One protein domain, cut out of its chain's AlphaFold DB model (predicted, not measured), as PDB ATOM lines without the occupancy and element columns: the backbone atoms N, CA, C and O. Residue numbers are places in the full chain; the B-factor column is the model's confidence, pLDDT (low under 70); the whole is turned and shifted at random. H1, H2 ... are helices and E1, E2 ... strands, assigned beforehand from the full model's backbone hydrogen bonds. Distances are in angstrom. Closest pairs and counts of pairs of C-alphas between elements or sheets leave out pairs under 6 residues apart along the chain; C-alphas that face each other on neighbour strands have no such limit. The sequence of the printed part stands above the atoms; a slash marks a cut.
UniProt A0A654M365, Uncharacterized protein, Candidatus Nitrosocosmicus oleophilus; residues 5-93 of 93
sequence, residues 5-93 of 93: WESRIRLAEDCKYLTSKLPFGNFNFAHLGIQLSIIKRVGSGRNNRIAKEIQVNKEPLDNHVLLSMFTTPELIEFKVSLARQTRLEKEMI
ATOM      1  N   TRP A   5      75.756   8.158 214.206       83.44
ATOM      2  CA  TRP A   5      76.579   7.496 213.195       83.44
ATOM      3  C   TRP A   5      77.496   8.472 212.441       83.44
ATOM      4  O   TRP A   5      78.707   8.256 212.367       83.44
ATOM      5  N   GLU A   6      76.956   9.588 211.944       85.19
ATOM      6  CA  GLU A   6      77.755  10.632 211.284       85.19
ATOM      7  C   GLU A   6      78.795  11.251 212.229       85.19
ATOM      8  O   GLU A   6      79.903  11.591 211.804       85.19
ATOM      9  N   SER A   7      78.464  11.367 213.517       86.38
ATOM     10  CA  SER A   7      79.395  11.857 214.537       86.38
ATOM     11  C   SER A   7      80.569  10.894 214.738       86.38
ATOM     12  O   SER A   7      81.718  11.336 214.792       86.38
ATOM     13  N   ARG A   8      80.317   9.577 214.769       89.31
ATOM     14  CA  ARG A   8      81.375   8.557 214.874       89.31
ATOM     15  C   ARG A   8      82.286   8.532 213.650       89.31
ATOM     16  O   ARG A   8      83.501   8.451 213.811       89.31
ATOM     17  N   ILE A   9      81.731   8.668 212.441       91.06
ATOM     18  CA  ILE A   9      82.535   8.746 211.209       91.06
ATOM     19  C   ILE A   9      83.493   9.941 211.263       91.06
ATOM     20  O   ILE A   9      84.681   9.785 210.983       91.06
ATOM     21  N   ARG A  10      83.010  11.120 211.674       90.00
ATOM     22  CA  ARG A  10      83.877  12.300 211.833       90.00
ATOM     23  C   ARG A  10      84.980  12.077 212.865       90.00
ATOM     24  O   ARG A  10      86.113  12.476 212.624       90.00
ATOM     25  N   LEU A  11      84.677  11.418 213.984       90.69
ATOM     26  CA  LEU A  11      85.686  11.088 214.997       90.69
ATOM     27  C   LEU A  11      86.772  10.150 214.453       90.69
ATOM     28  O   LEU A  11      87.952  10.367 214.730       90.69
ATOM     29  N   ALA A  12      86.401   9.139 213.663       90.94
ATOM     30  CA  ALA A  12      87.363   8.238 213.030       90.94
ATOM     31  C   ALA A  12      88.271   8.976 212.027       90.94
ATOM     32  O   ALA A  12      89.490   8.793 212.043       90.94
ATOM     33  N   GLU A  13      87.700   9.868 211.212       91.75
ATOM     34  CA  GLU A  13      88.459  10.731 210.295       91.75
ATOM     35  C   GLU A  13      89.425  11.664 211.043       91.75
ATOM     36  O   GLU A  13      90.595  11.771 210.669       91.75
ATOM     37  N   ASP A  14      88.996  12.268 212.153       90.62
ATOM     38  CA  ASP A  14      89.870  13.089 212.999       90.62
ATOM     39  C   ASP A  14      91.044  12.274 213.569       90.62
ATOM     40  O   ASP A  14      92.185  12.743 213.588       90.62
ATOM     41  N   CYS A  15      90.795  11.037 214.009       91.12
ATOM     42  CA  CYS A  15      91.847  10.143 214.501       91.12
ATOM     43  C   CYS A  15      92.851   9.791 213.394       91.12
ATOM     44  O   CYS A  15      94.065   9.838 213.615       91.12
ATOM     45  N   LYS A  16      92.374   9.501 212.178       90.56
ATOM     46  CA  LYS A  16      93.238   9.289 211.002       90.56
ATOM     47  C   LYS A  16      94.064  10.514 210.657       90.56
ATOM     48  O   LYS A  16      95.255  10.412 210.359       90.56
ATOM     49  N   TYR A  17      93.454  11.688 210.728       90.19
ATOM     50  CA  TYR A  17      94.173  12.925 210.492       90.19
ATOM     51  C   TYR A  17      95.300  13.111 211.515       90.19
ATOM     52  O   TYR A  17      96.443  13.346 211.120       90.19
ATOM     53  N   LEU A  18      95.018  12.955 212.811       89.75
ATOM     54  CA  LEU A  18      96.019  13.123 213.869       89.75
ATOM     55  C   LEU A  18      97.143  12.084 213.780       89.75
ATOM     56  O   LEU A  18      98.316  12.444 213.852       89.75
ATOM     57  N   THR A  19      96.816  10.815 213.541       89.38
ATOM     58  CA  THR A  19      97.824   9.757 213.349       89.38
ATOM     59  C   THR A  19      98.740  10.032 212.155       89.38
ATOM     60  O   THR A  19      99.937   9.775 212.242       89.38
ATOM     61  N   SER A  20      98.243  10.642 211.071       87.06
ATOM     62  CA  SER A  20      99.088  11.029 209.926       87.06
ATOM     63  C   SER A  20     100.171  12.065 210.277       87.06
ATOM     64  O   SER A  20     101.227  12.120 209.626       87.06
ATOM     65  N   LYS A  21      99.923  12.880 211.315       88.38
ATOM     66  CA  LYS A  21     100.843  13.916 211.806       88.38
ATOM     67  C   LYS A  21     101.940  13.365 212.704       88.38
ATOM     68  O   LYS A  21     102.971  14.018 212.827       88.38
ATOM     69  N   LEU A  22     101.750  12.182 213.278       87.31
ATOM     70  CA  LEU A  22     102.752  11.560 214.130       87.31
ATOM     71  C   LEU A  22     103.989  11.116 213.314       87.31
ATOM     72  O   LEU A  22     103.890  10.813 212.107       87.31
ATOM     73  N   PRO A  23     105.178  11.110 213.944       86.62
ATOM     74  CA  PRO A  23     106.392  10.603 213.321       86.62
ATOM     75  C   PRO A  23     106.344   9.078 213.183       86.62
ATOM     76  O   PRO A  23     105.448   8.403 213.685       86.62
ATOM     77  N   PHE A  24     107.316   8.522 212.461       88.94
ATOM     78  CA  PHE A  24     107.483   7.072 212.401       88.94
ATOM     79  C   PHE A  24     107.861   6.531 213.778       88.94
ATOM     80  O   PHE A  24     108.685   7.126 214.468       88.94
ATOM     81  N   GLY A  25     107.294   5.392 214.153       89.06
ATOM     82  CA  GLY A  25     107.518   4.800 215.462       89.06
ATOM     83  C   GLY A  25     106.350   3.947 215.925       89.06
ATOM     84  O   GLY A  25     105.356   3.781 215.217       89.06
ATOM     85  N   ASN A  26     106.493   3.406 217.130       89.38
ATOM     86  CA  ASN A  26     105.449   2.653 217.809       89.38
ATOM     87  C   ASN A  26     104.957   3.464 219.007       89.38
ATOM     88  O   ASN A  26     105.751   3.848 219.863       89.38
ATOM     89  N   PHE A  27     103.651   3.682 219.085       89.25
ATOM     90  CA  PHE A  27     102.988   4.405 220.159       89.25
ATOM     91  C   PHE A  27     102.051   3.445 220.876       89.25
ATOM     92  O   PHE A  27     101.159   2.856 220.267       89.25
ATOM     93  N   ASN A  28     102.270   3.271 222.175       89.31
ATOM     94  CA  ASN A  28     101.445   2.397 222.990       89.31
ATOM     95  C   ASN A  28     100.420   3.223 223.774       89.31
ATOM     96  O   ASN A  28     100.780   4.047 224.615       89.31
ATOM     97  N   PHE A  29      99.143   2.973 223.516       88.06
ATOM     98  CA  PHE A  29      98.010   3.522 224.247       88.06
ATOM     99  C   PHE A  29      97.482   2.440 225.191       88.06
ATOM    100  O   PHE A  29      96.432   1.848 224.957       88.06
ATOM    101  N   ALA A  30      98.224   2.179 226.273       84.31
ATOM    102  CA  ALA A  30      97.923   1.092 227.212       84.31
ATOM    103  C   ALA A  30      96.513   1.187 227.829       84.31
ATOM    104  O   ALA A  30      95.874   0.167 228.047       84.31
ATOM    105  N   HIS A  31      96.010   2.408 228.042       85.19
ATOM    106  CA  HIS A  31      94.653   2.664 228.545       85.19
ATOM    107  C   HIS A  31      93.546   2.220 227.577       85.19
ATOM    108  O   HIS A  31      92.443   1.942 228.025       85.19
ATOM    109  N   LEU A  32      93.849   2.118 226.280       86.12
ATOM    110  CA  LEU A  32      92.932   1.630 225.245       86.12
ATOM    111  C   LEU A  32      93.281   0.209 224.779       86.12
ATOM    112  O   LEU A  32      92.626  -0.314 223.889       86.12
ATOM    113  N   GLY A  33      94.336  -0.408 225.327       86.69
ATOM    114  CA  GLY A  33      94.824  -1.709 224.864       86.69
ATOM    115  C   GLY A  33      95.329  -1.692 223.417       86.69
ATOM    116  O   GLY A  33      95.186  -2.688 222.708       86.69
ATOM    117  N   ILE A  34      95.875  -0.559 222.956       88.81
ATOM    118  CA  ILE A  34      96.182  -0.345 221.536       88.81
ATOM    119  C   ILE A  34      97.634   0.012 221.288       88.81
ATOM    120  O   ILE A  34      98.199   0.911 221.907       88.81
ATOM    121  N   GLN A  35      98.204  -0.638 220.280       91.50
ATOM    122  CA  GLN A  35      99.495  -0.313 219.708       91.50
ATOM    123  C   GLN A  35      99.304   0.326 218.332       91.50
ATOM    124  O   GLN A  35      98.822  -0.311 217.398       91.50
ATOM    125  N   LEU A  36      99.714   1.583 218.197       91.69
ATOM    126  CA  LEU A  36      99.798   2.276 216.919       91.69
ATOM    127  C   LEU A  36     101.223   2.145 216.374       91.69
ATOM    128  O   LEU A  36     102.179   2.534 217.039       91.69
ATOM    129  N   SER A  37     101.365   1.654 215.151       91.88
ATOM    130  CA  SER A  37     102.649   1.514 214.465       91.88
ATOM    131  C   SER A  37     102.644   2.343 213.190       91.88
ATOM    132  O   SER A  37     101.809   2.146 212.314       91.88
ATOM    133  N   ILE A  38     103.582   3.282 213.078       91.25
ATOM    134  CA  ILE A  38     103.770   4.126 211.897       91.25
ATOM    135  C   ILE A  38     105.100   3.738 211.273       91.25
ATOM    136  O   ILE A  38     106.169   4.111 211.761       91.25
ATOM    137  N   ILE A  39     105.034   2.978 210.186       89.06
ATOM    138  CA  ILE A  39     106.198   2.395 209.521       89.06
ATOM    139  C   ILE A  39     106.374   2.966 208.116       89.06
ATOM    140  O   ILE A  39     105.441   3.451 207.472       89.06
ATOM    141  N   LYS A  40     107.618   2.935 207.635       85.88
ATOM    142  CA  LYS A  40     107.938   3.284 206.252       85.88
ATOM    143  C   LYS A  40     107.633   2.080 205.372       85.88
ATOM    144  O   LYS A  40     108.307   1.060 205.485       85.88
ATOM    145  N   ARG A  41     106.675   2.223 204.461       80.44
ATOM    146  CA  ARG A  41     106.465   1.263 203.381       80.44
ATOM    147  C   ARG A  41     107.149   1.791 202.129       80.44
ATOM    148  O   ARG A  41     106.794   2.850 201.611       80.44
ATOM    149  N   VAL A  42     108.149   1.063 201.648       70.88
ATOM    150  CA  VAL A  42     108.753   1.348 200.344       70.88
ATOM    151  C   VAL A  42     107.831   0.736 199.294       70.88
ATOM    152  O   VAL A  42     107.596  -0.472 199.305       70.88
ATOM    153  N   GLY A  43     107.227   1.569 198.444       62.22
ATOM    154  CA  GLY A  43     106.362   1.084 197.369       62.22
ATOM    155  C   GLY A  43     107.141   0.208 196.385       62.22
ATOM    156  O   GLY A  43     108.255   0.544 195.999       62.22
ATOM    157  N   SER A  44     106.551  -0.900 195.951       56.72
ATOM    158  CA  SER A  44     107.145  -1.888 195.040       56.72
ATOM    159  C   SER A  44     107.068  -1.485 193.552       56.72
ATOM    160  O   SER A  44     106.844  -2.324 192.684       56.72
ATOM    161  N   GLY A  45     107.239  -0.197 193.230       58.50
ATOM    162  CA  GLY A  45     107.146   0.330 191.860       58.50
ATOM    163  C   GLY A  45     108.291   1.276 191.489       58.50
ATOM    164  O   GLY A  45     109.016   1.754 192.354       58.50
ATOM    165  N   ARG A  46     108.422   1.605 190.190       54.69
ATOM    166  CA  ARG A  46     109.466   2.503 189.626       54.69
ATOM    167  C   ARG A  46     109.585   3.875 190.316       54.69
ATOM    168  O   ARG A  46     110.617   4.522 190.186       54.69
ATOM    169  N   ASN A  47     108.564   4.305 191.055       54.16
ATOM    170  CA  ASN A  47     108.619   5.459 191.945       54.16
ATOM    171  C   ASN A  47     108.817   4.970 193.386       54.16
ATOM    172  O   ASN A  47     107.834   4.644 194.050       54.16
ATOM    173  N   ASN A  48     110.066   4.982 193.868       57.19
ATOM    174  CA  ASN A  48     110.497   4.749 195.261       57.19
ATOM    175  C   ASN A  48     109.930   5.800 196.249       57.19
ATOM    176  O   ASN A  48     110.647   6.388 197.060       57.19
ATOM    177  N   ARG A  49     108.630   6.101 196.184       60.12
ATOM    178  CA  ARG A  49     107.968   6.964 197.158       60.12
ATOM    179  C   ARG A  49     107.859   6.191 198.467       60.12
ATOM    180  O   ARG A  49     107.247   5.126 198.525       60.12
ATOM    181  N   ILE A  50     108.466   6.743 199.511       65.62
ATOM    182  CA  ILE A  50     108.294   6.270 200.883       65.62
ATOM    183  C   ILE A  50     106.870   6.644 201.297       65.62
ATOM    184  O   ILE A  50     106.567   7.824 201.476       65.62
ATOM    185  N   ALA A  51     105.991   5.652 201.419       74.00
ATOM    186  CA  ALA A  51     104.655   5.841 201.963       74.00
ATOM    187  C   ALA A  51     104.683   5.623 203.483       74.00
ATOM    188  O   ALA A  51     105.400   4.752 203.985       74.00
ATOM    189  N   LYS A  52     103.903   6.418 204.222       82.44
ATOM    190  CA  LYS A  52     103.593   6.116 205.623       82.44
ATOM    191  C   LYS A  52     102.537   5.020 205.639       82.44
ATOM    192  O   LYS A  52     101.440   5.235 205.132       82.44
ATOM    193  N   GLU A  53     102.858   3.875 206.217       87.44
ATOM    194  CA  GLU A  53     101.863   2.871 206.571       87.44
ATOM    195  C   GLU A  53     101.571   3.001 208.063       87.44
ATOM    196  O   GLU A  53     102.490   3.001 208.883       87.44
ATOM    197  N   ILE A  54     100.295   3.179 208.395       90.00
ATOM    198  CA  ILE A  54      99.825   3.325 209.769       90.00
ATOM    199  C   ILE A  54      98.999   2.093 210.100       90.00
ATOM    200  O   ILE A  54      98.098   1.731 209.344       90.00
ATOM    201  N   GLN A  55      99.310   1.466 211.226       91.88
ATOM    202  CA  GLN A  55      98.653   0.263 211.702       91.88
ATOM    203  C   GLN A  55      98.182   0.449 213.145       91.88
ATOM    204  O   GLN A  55      98.885   1.051 213.953       91.88
ATOM    205  N   VAL A  56      97.015  -0.097 213.472       90.31
ATOM    206  CA  VAL A  56      96.456  -0.203 214.823       90.31
ATOM    207  C   VAL A  56      96.374  -1.685 215.149       90.31
ATOM    208  O   VAL A  56      95.733  -2.434 214.423       90.31
ATOM    209  N   ASN A  57      97.066  -2.138 216.194       89.06
ATOM    210  CA  ASN A  57      97.140  -3.554 216.569       89.06
ATOM    211  C   ASN A  57      97.533  -4.482 215.401       89.06
ATOM    212  O   ASN A  57      97.063  -5.612 215.316       89.06
ATOM    213  N   LYS A  58      98.439  -4.017 214.524       86.44
ATOM    214  CA  LYS A  58      98.889  -4.682 213.280       86.44
ATOM    215  C   LYS A  58      97.868  -4.708 212.133       86.44
ATOM    216  O   LYS A  58      98.190  -5.223 211.066       86.44
ATOM    217  N   GLU A  59      96.685  -4.131 212.305       87.56
ATOM    218  CA  GLU A  59      95.720  -3.926 211.222       87.56
ATOM    219  C   GLU A  59      95.923  -2.558 210.566       87.56
ATOM    220  O   GLU A  59      96.268  -1.600 211.260       87.56
ATOM    221  N   PRO A  60      95.734  -2.417 209.244       88.50
ATOM    222  CA  PRO A  60      95.858  -1.123 208.581       88.50
ATOM    223  C   PRO A  60      94.839  -0.130 209.148       88.50
ATOM    224  O   PRO A  60      93.676  -0.461 209.365       88.50
ATOM    225  N   LEU A  61      95.274   1.109 209.373       88.81
ATOM    226  CA  LEU A  61      94.403   2.158 209.886       88.81
ATOM    227  C   LEU A  61      93.356   2.553 208.832       88.81
ATOM    228  O   LEU A  61      93.643   3.319 207.910       88.81
ATOM    229  N   ASP A  62      92.129   2.079 209.023       87.38
ATOM    230  CA  ASP A  62      90.957   2.427 208.222       87.38
ATOM    231  C   ASP A  62      89.801   2.889 209.127       87.38
ATOM    232  O   ASP A  62      89.751   2.561 210.314       87.38
ATOM    233  N   ASN A  63      88.847   3.635 208.565       85.62
ATOM    234  CA  ASN A  63      87.615   4.004 209.262       85.62
ATOM    235  C   ASN A  63      86.874   2.769 209.756       85.62
ATOM    236  O   ASN A  63      86.388   2.779 210.879       85.62
ATOM    237  N   HIS A  64      86.792   1.721 208.935       87.62
ATOM    238  CA  HIS A  64      86.107   0.497 209.331       87.62
ATOM    239  C   HIS A  64      86.751  -0.107 210.581       87.62
ATOM    240  O   HIS A  64      86.043  -0.407 211.535       87.62
ATOM    241  N   VAL A  65      88.085  -0.209 210.599       87.50
ATOM    242  CA  VAL A  65      88.855  -0.746 211.732       87.50
ATOM    243  C   VAL A  65      88.634   0.102 212.983       87.50
ATOM    244  O   VAL A  65      88.321  -0.431 214.041       87.50
ATOM    245  N   LEU A  66      88.709   1.432 212.868       88.31
ATOM    246  CA  LEU A  66      88.452   2.327 214.000       88.31
ATOM    247  C   LEU A  66      87.014   2.207 214.522       88.31
ATOM    248  O   LEU A  66      86.791   2.133 215.726       88.31
ATOM    249  N   LEU A  67      86.024   2.171 213.633       89.12
ATOM    250  CA  LEU A  67      84.617   2.084 214.020       89.12
ATOM    251  C   LEU A  67      84.243   0.705 214.585       89.12
ATOM    252  O   LEU A  67      83.314   0.628 215.391       89.12
ATOM    253  N   SER A  68      84.947  -0.361 214.182       89.00
ATOM    254  CA  SER A  68      84.752  -1.715 214.708       89.00
ATOM    255  C   SER A  68      85.499  -1.963 216.017       89.00
ATOM    256  O   SER A  68      85.001  -2.703 216.858       89.00
ATOM    257  N   MET A  69      86.683  -1.368 216.190       86.38
ATOM    258  CA  MET A  69      87.512  -1.546 217.388       86.38
ATOM    259  C   MET A  69      87.056  -0.701 218.570       86.38
ATOM    260  O   MET A  69      87.299  -1.087 219.706       86.38
ATOM    261  N   PHE A  70      86.430   0.448 218.310       89.31
ATOM    262  CA  PHE A  70      86.159   1.437 219.340       89.31
ATOM    263  C   PHE A  70      84.685   1.807 219.439       89.31
ATOM    264  O   PHE A  70      84.012   2.134 218.454       89.31
ATOM    265  N   THR A  71      84.209   1.892 220.674       90.50
ATOM    266  CA  THR A  71      82.992   2.617 221.032       90.50
ATOM    267  C   THR A  71      83.180   4.132 220.858       90.50
ATOM    268  O   THR A  71      84.296   4.641 220.731       90.50
ATOM    269  N   THR A  72      82.085   4.900 220.836       88.62
ATOM    270  CA  THR A  72      82.152   6.370 220.714       88.62
ATOM    271  C   THR A  72      83.018   7.029 221.803       88.62
ATOM    272  O   THR A  72      83.834   7.880 221.443       88.62
ATOM    273  N   PRO A  73      82.911   6.660 223.099       90.44
ATOM    274  CA  PRO A  73      83.785   7.203 224.141       90.44
ATOM    275  C   PRO A  73      85.263   6.885 223.903       90.44
ATOM    276  O   PRO A  73      86.101   7.779 223.989       90.44
ATOM    277  N   GLU A  74      85.586   5.650 223.516       91.12
ATOM    278  CA  GLU A  74      86.975   5.251 223.275       91.12
ATOM    279  C   GLU A  74      87.574   5.962 222.052       91.12
ATOM    280  O   GLU A  74      88.743   6.338 222.079       91.12
ATOM    281  N   LEU A  75      86.780   6.245 221.009       89.75
ATOM    282  CA  LEU A  75      87.217   7.096 219.891       89.75
ATOM    283  C   LEU A  75      87.561   8.516 220.349       89.75
ATOM    284  O   LEU A  75      88.519   9.114 219.855       89.75
ATOM    285  N   ILE A  76      86.785   9.075 221.281       91.19
ATOM    286  CA  ILE A  76      87.053  10.403 221.841       91.19
ATOM    287  C   ILE A  76      88.354  10.373 222.646       91.19
ATOM    288  O   ILE A  76      89.213  11.235 222.449       91.19
ATOM    289  N   GLU A  77      88.538   9.374 223.508       91.94
ATOM    290  CA  GLU A  77      89.771   9.205 224.281       91.94
ATOM    291  C   GLU A  77      90.989   9.009 223.378       91.94
ATOM    292  O   GLU A  77      92.023   9.659 223.572       91.94
ATOM    293  N   PHE A  78      90.854   8.188 222.337       91.00
ATOM    294  CA  PHE A  78      91.900   7.966 221.352       91.00
ATOM    295  C   PHE A  78      92.283   9.270 220.649       91.00
ATOM    296  O   PHE A  78      93.462   9.629 220.614       91.00
ATOM    297  N   LYS A  79      91.296  10.046 220.182       91.75
ATOM    298  CA  LYS A  79      91.510  11.374 219.587       91.75
ATOM    299  C   LYS A  79      92.264  12.311 220.534       91.75
ATOM    300  O   LYS A  79      93.212  12.974 220.110       91.75
ATOM    301  N   VAL A  80      91.872  12.379 221.807       91.12
ATOM    302  CA  VAL A  80      92.525  13.236 222.813       91.12
ATOM    303  C   VAL A  80      93.970  12.796 223.051       91.12
ATOM    304  O   VAL A  80      94.882  13.628 223.054       91.12
ATOM    305  N   SER A  81      94.204  11.493 223.187       90.44
ATOM    306  CA  SER A  81      95.540  10.927 223.368       90.44
ATOM    307  C   SER A  81      96.451  11.181 222.161       90.44
ATOM    308  O   SER A  81      97.602  11.581 222.346       90.44
ATOM    309  N   LEU A  82      95.935  11.051 220.937       90.12
ATOM    310  CA  LEU A  82      96.648  11.394 219.702       90.12
ATOM    311  C   LEU A  82      96.961  12.891 219.600       90.12
ATOM    312  O   LEU A  82      98.070  13.270 219.215       90.12
ATOM    313  N   ALA A  83      96.006  13.752 219.961       87.75
ATOM    314  CA  ALA A  83      96.191  15.200 219.938       87.75
ATOM    315  C   ALA A  83      97.275  15.639 220.931       87.75
ATOM    316  O   ALA A  83      98.107  16.484 220.600       87.75
ATOM    317  N   ARG A  84      97.301  15.031 222.123       86.62
ATOM    318  CA  ARG A  84      98.350  15.251 223.123       86.62
ATOM    319  C   ARG A  84      99.723  14.842 222.595       86.62
ATOM    320  O   ARG A  84     100.646  15.638 222.704       86.62
ATOM    321  N   GLN A  85      99.842  13.674 221.960       83.88
ATOM    322  CA  GLN A  85     101.128  13.264 221.385       83.88
ATOM    323  C   GLN A  85     101.576  14.159 220.235       83.88
ATOM    324  O   GLN A  85     102.727  14.571 220.184       83.88
ATOM    325  N   THR A  86     100.652  14.570 219.369       82.62
ATOM    326  CA  THR A  86     100.963  15.525 218.297       82.62
ATOM    327  C   THR A  86     101.433  16.885 218.837       82.62
ATOM    328  O   THR A  86     102.186  17.580 218.161       82.62
ATOM    329  N   ARG A  87     100.968  17.301 220.025       79.38
ATOM    330  CA  ARG A  87     101.391  18.557 220.670       79.38
ATOM    331  C   ARG A  87     102.754  18.441 221.341       79.38
ATOM    332  O   ARG A  87     103.578  19.309 221.099       79.38
ATOM    333  N   LEU A  88     102.986  17.377 222.110       62.50
ATOM    334  CA  LEU A  88     104.273  17.140 222.771       62.50
ATOM    335  C   LEU A  88     105.423  17.113 221.756       62.50
ATOM    336  O   LEU A  88     106.448  17.749 221.965       62.50
ATOM    337  N   GLU A  89     105.204  16.497 220.595       58.53
ATOM    338  CA  GLU A  89     106.195  16.480 219.512       58.53
ATOM    339  C   GLU A  89     106.467  17.867 218.902       58.53
ATOM    340  O   GLU A  89     107.560  18.111 218.405       58.53
ATOM    341  N   LYS A  90     105.505  18.802 218.934       60.78
ATOM    342  CA  LYS A  90     105.722  20.176 218.445       60.78
ATOM    343  C   LYS A  90     106.552  21.033 219.397       60.78
ATOM    344  O   LYS A  90     107.093  22.033 218.949       60.78
ATOM    345  N   GLU A  91     106.605  20.679 220.677       60.41
ATOM    346  CA  GLU A  91     107.366  21.410 221.699       60.41
ATOM    347  C   GLU A  91     108.799  20.871 221.860       60.41
ATOM    348  O   GLU A  91     109.619  21.505 222.517       60.41
ATOM    349  N   MET A  92     109.113  19.718 221.256       52.25
ATOM    350  CA  MET A  92     110.436  19.078 221.302       52.25
ATOM    351  C   MET A  92     111.341  19.397 220.093       52.25
ATOM    352  O   MET A  92     112.453  18.867 220.023       52.25
ATOM    353  N   ILE A  93     110.886  20.237 219.155       47.59
ATOM    354  CA  ILE A  93     111.632  20.720 217.973       47.59
ATOM    355  C   ILE A  93     111.950  22.201 218.162       47.59
ATOM    356  O   ILE A  93     113.105  22.588 217.877       47.59
TER     357      ILE A  93
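What this domain is: This is residues 5 to 93 of the 93 residues of an uncharacterized protein of Candidatus Nitrosocosmicus oleophilus (UniProt A0A654M365). Two long helices, H1 and H3, run side by side and graze a three-stranded sheet; short H2 lies crosswise to H1. The 89 printed residues hold H1 E1 E2 E3 H2 H3, class mixed. The sheet E1 E2 E3 is a meander, each strand the antiparallel neighbour of the one before. The whole is compact, radius of gyration of the C-alphas 13.6 A, spanning 42 by 32 by 22 A.

Where its parts are: H1, residues 5 to 21, 25.1 A, begins at C-alpha 5 (76.579, 7.496, 213.195). E1 is residues 25 to 29, E2 34 to 42, 24.7 A, E3 50 to 56, H2 63 to 69. H3, residues 72 to 91, 29.4 A, ends at C-alpha 91 (107.366, 21.410, 221.699).

How they stand to each other: H1 touches H3 at a shallow tilt of 23 degrees, the same way; closest C-alphas Cys 15 and Lys 79, 5.2 A. H1 touches H2, about perpendicular at 78 degrees; closest C-alphas Ala 12 and Asn 63, 5.7 A. Hairpin E1 and E2 has N 27 and O 36 within hydrogen-bond range, 2.8 A; hairpin E2 and E3, N 39 and O 53, 2.9 A. In H2 every O i to N i+4 pair is within range; in H1 12 of 13, in H3 15 of 16.

The domain as a whole: The printed part has no cut and no long link. Residues 43 to 50 and 88 to 93 have pLDDT under 70.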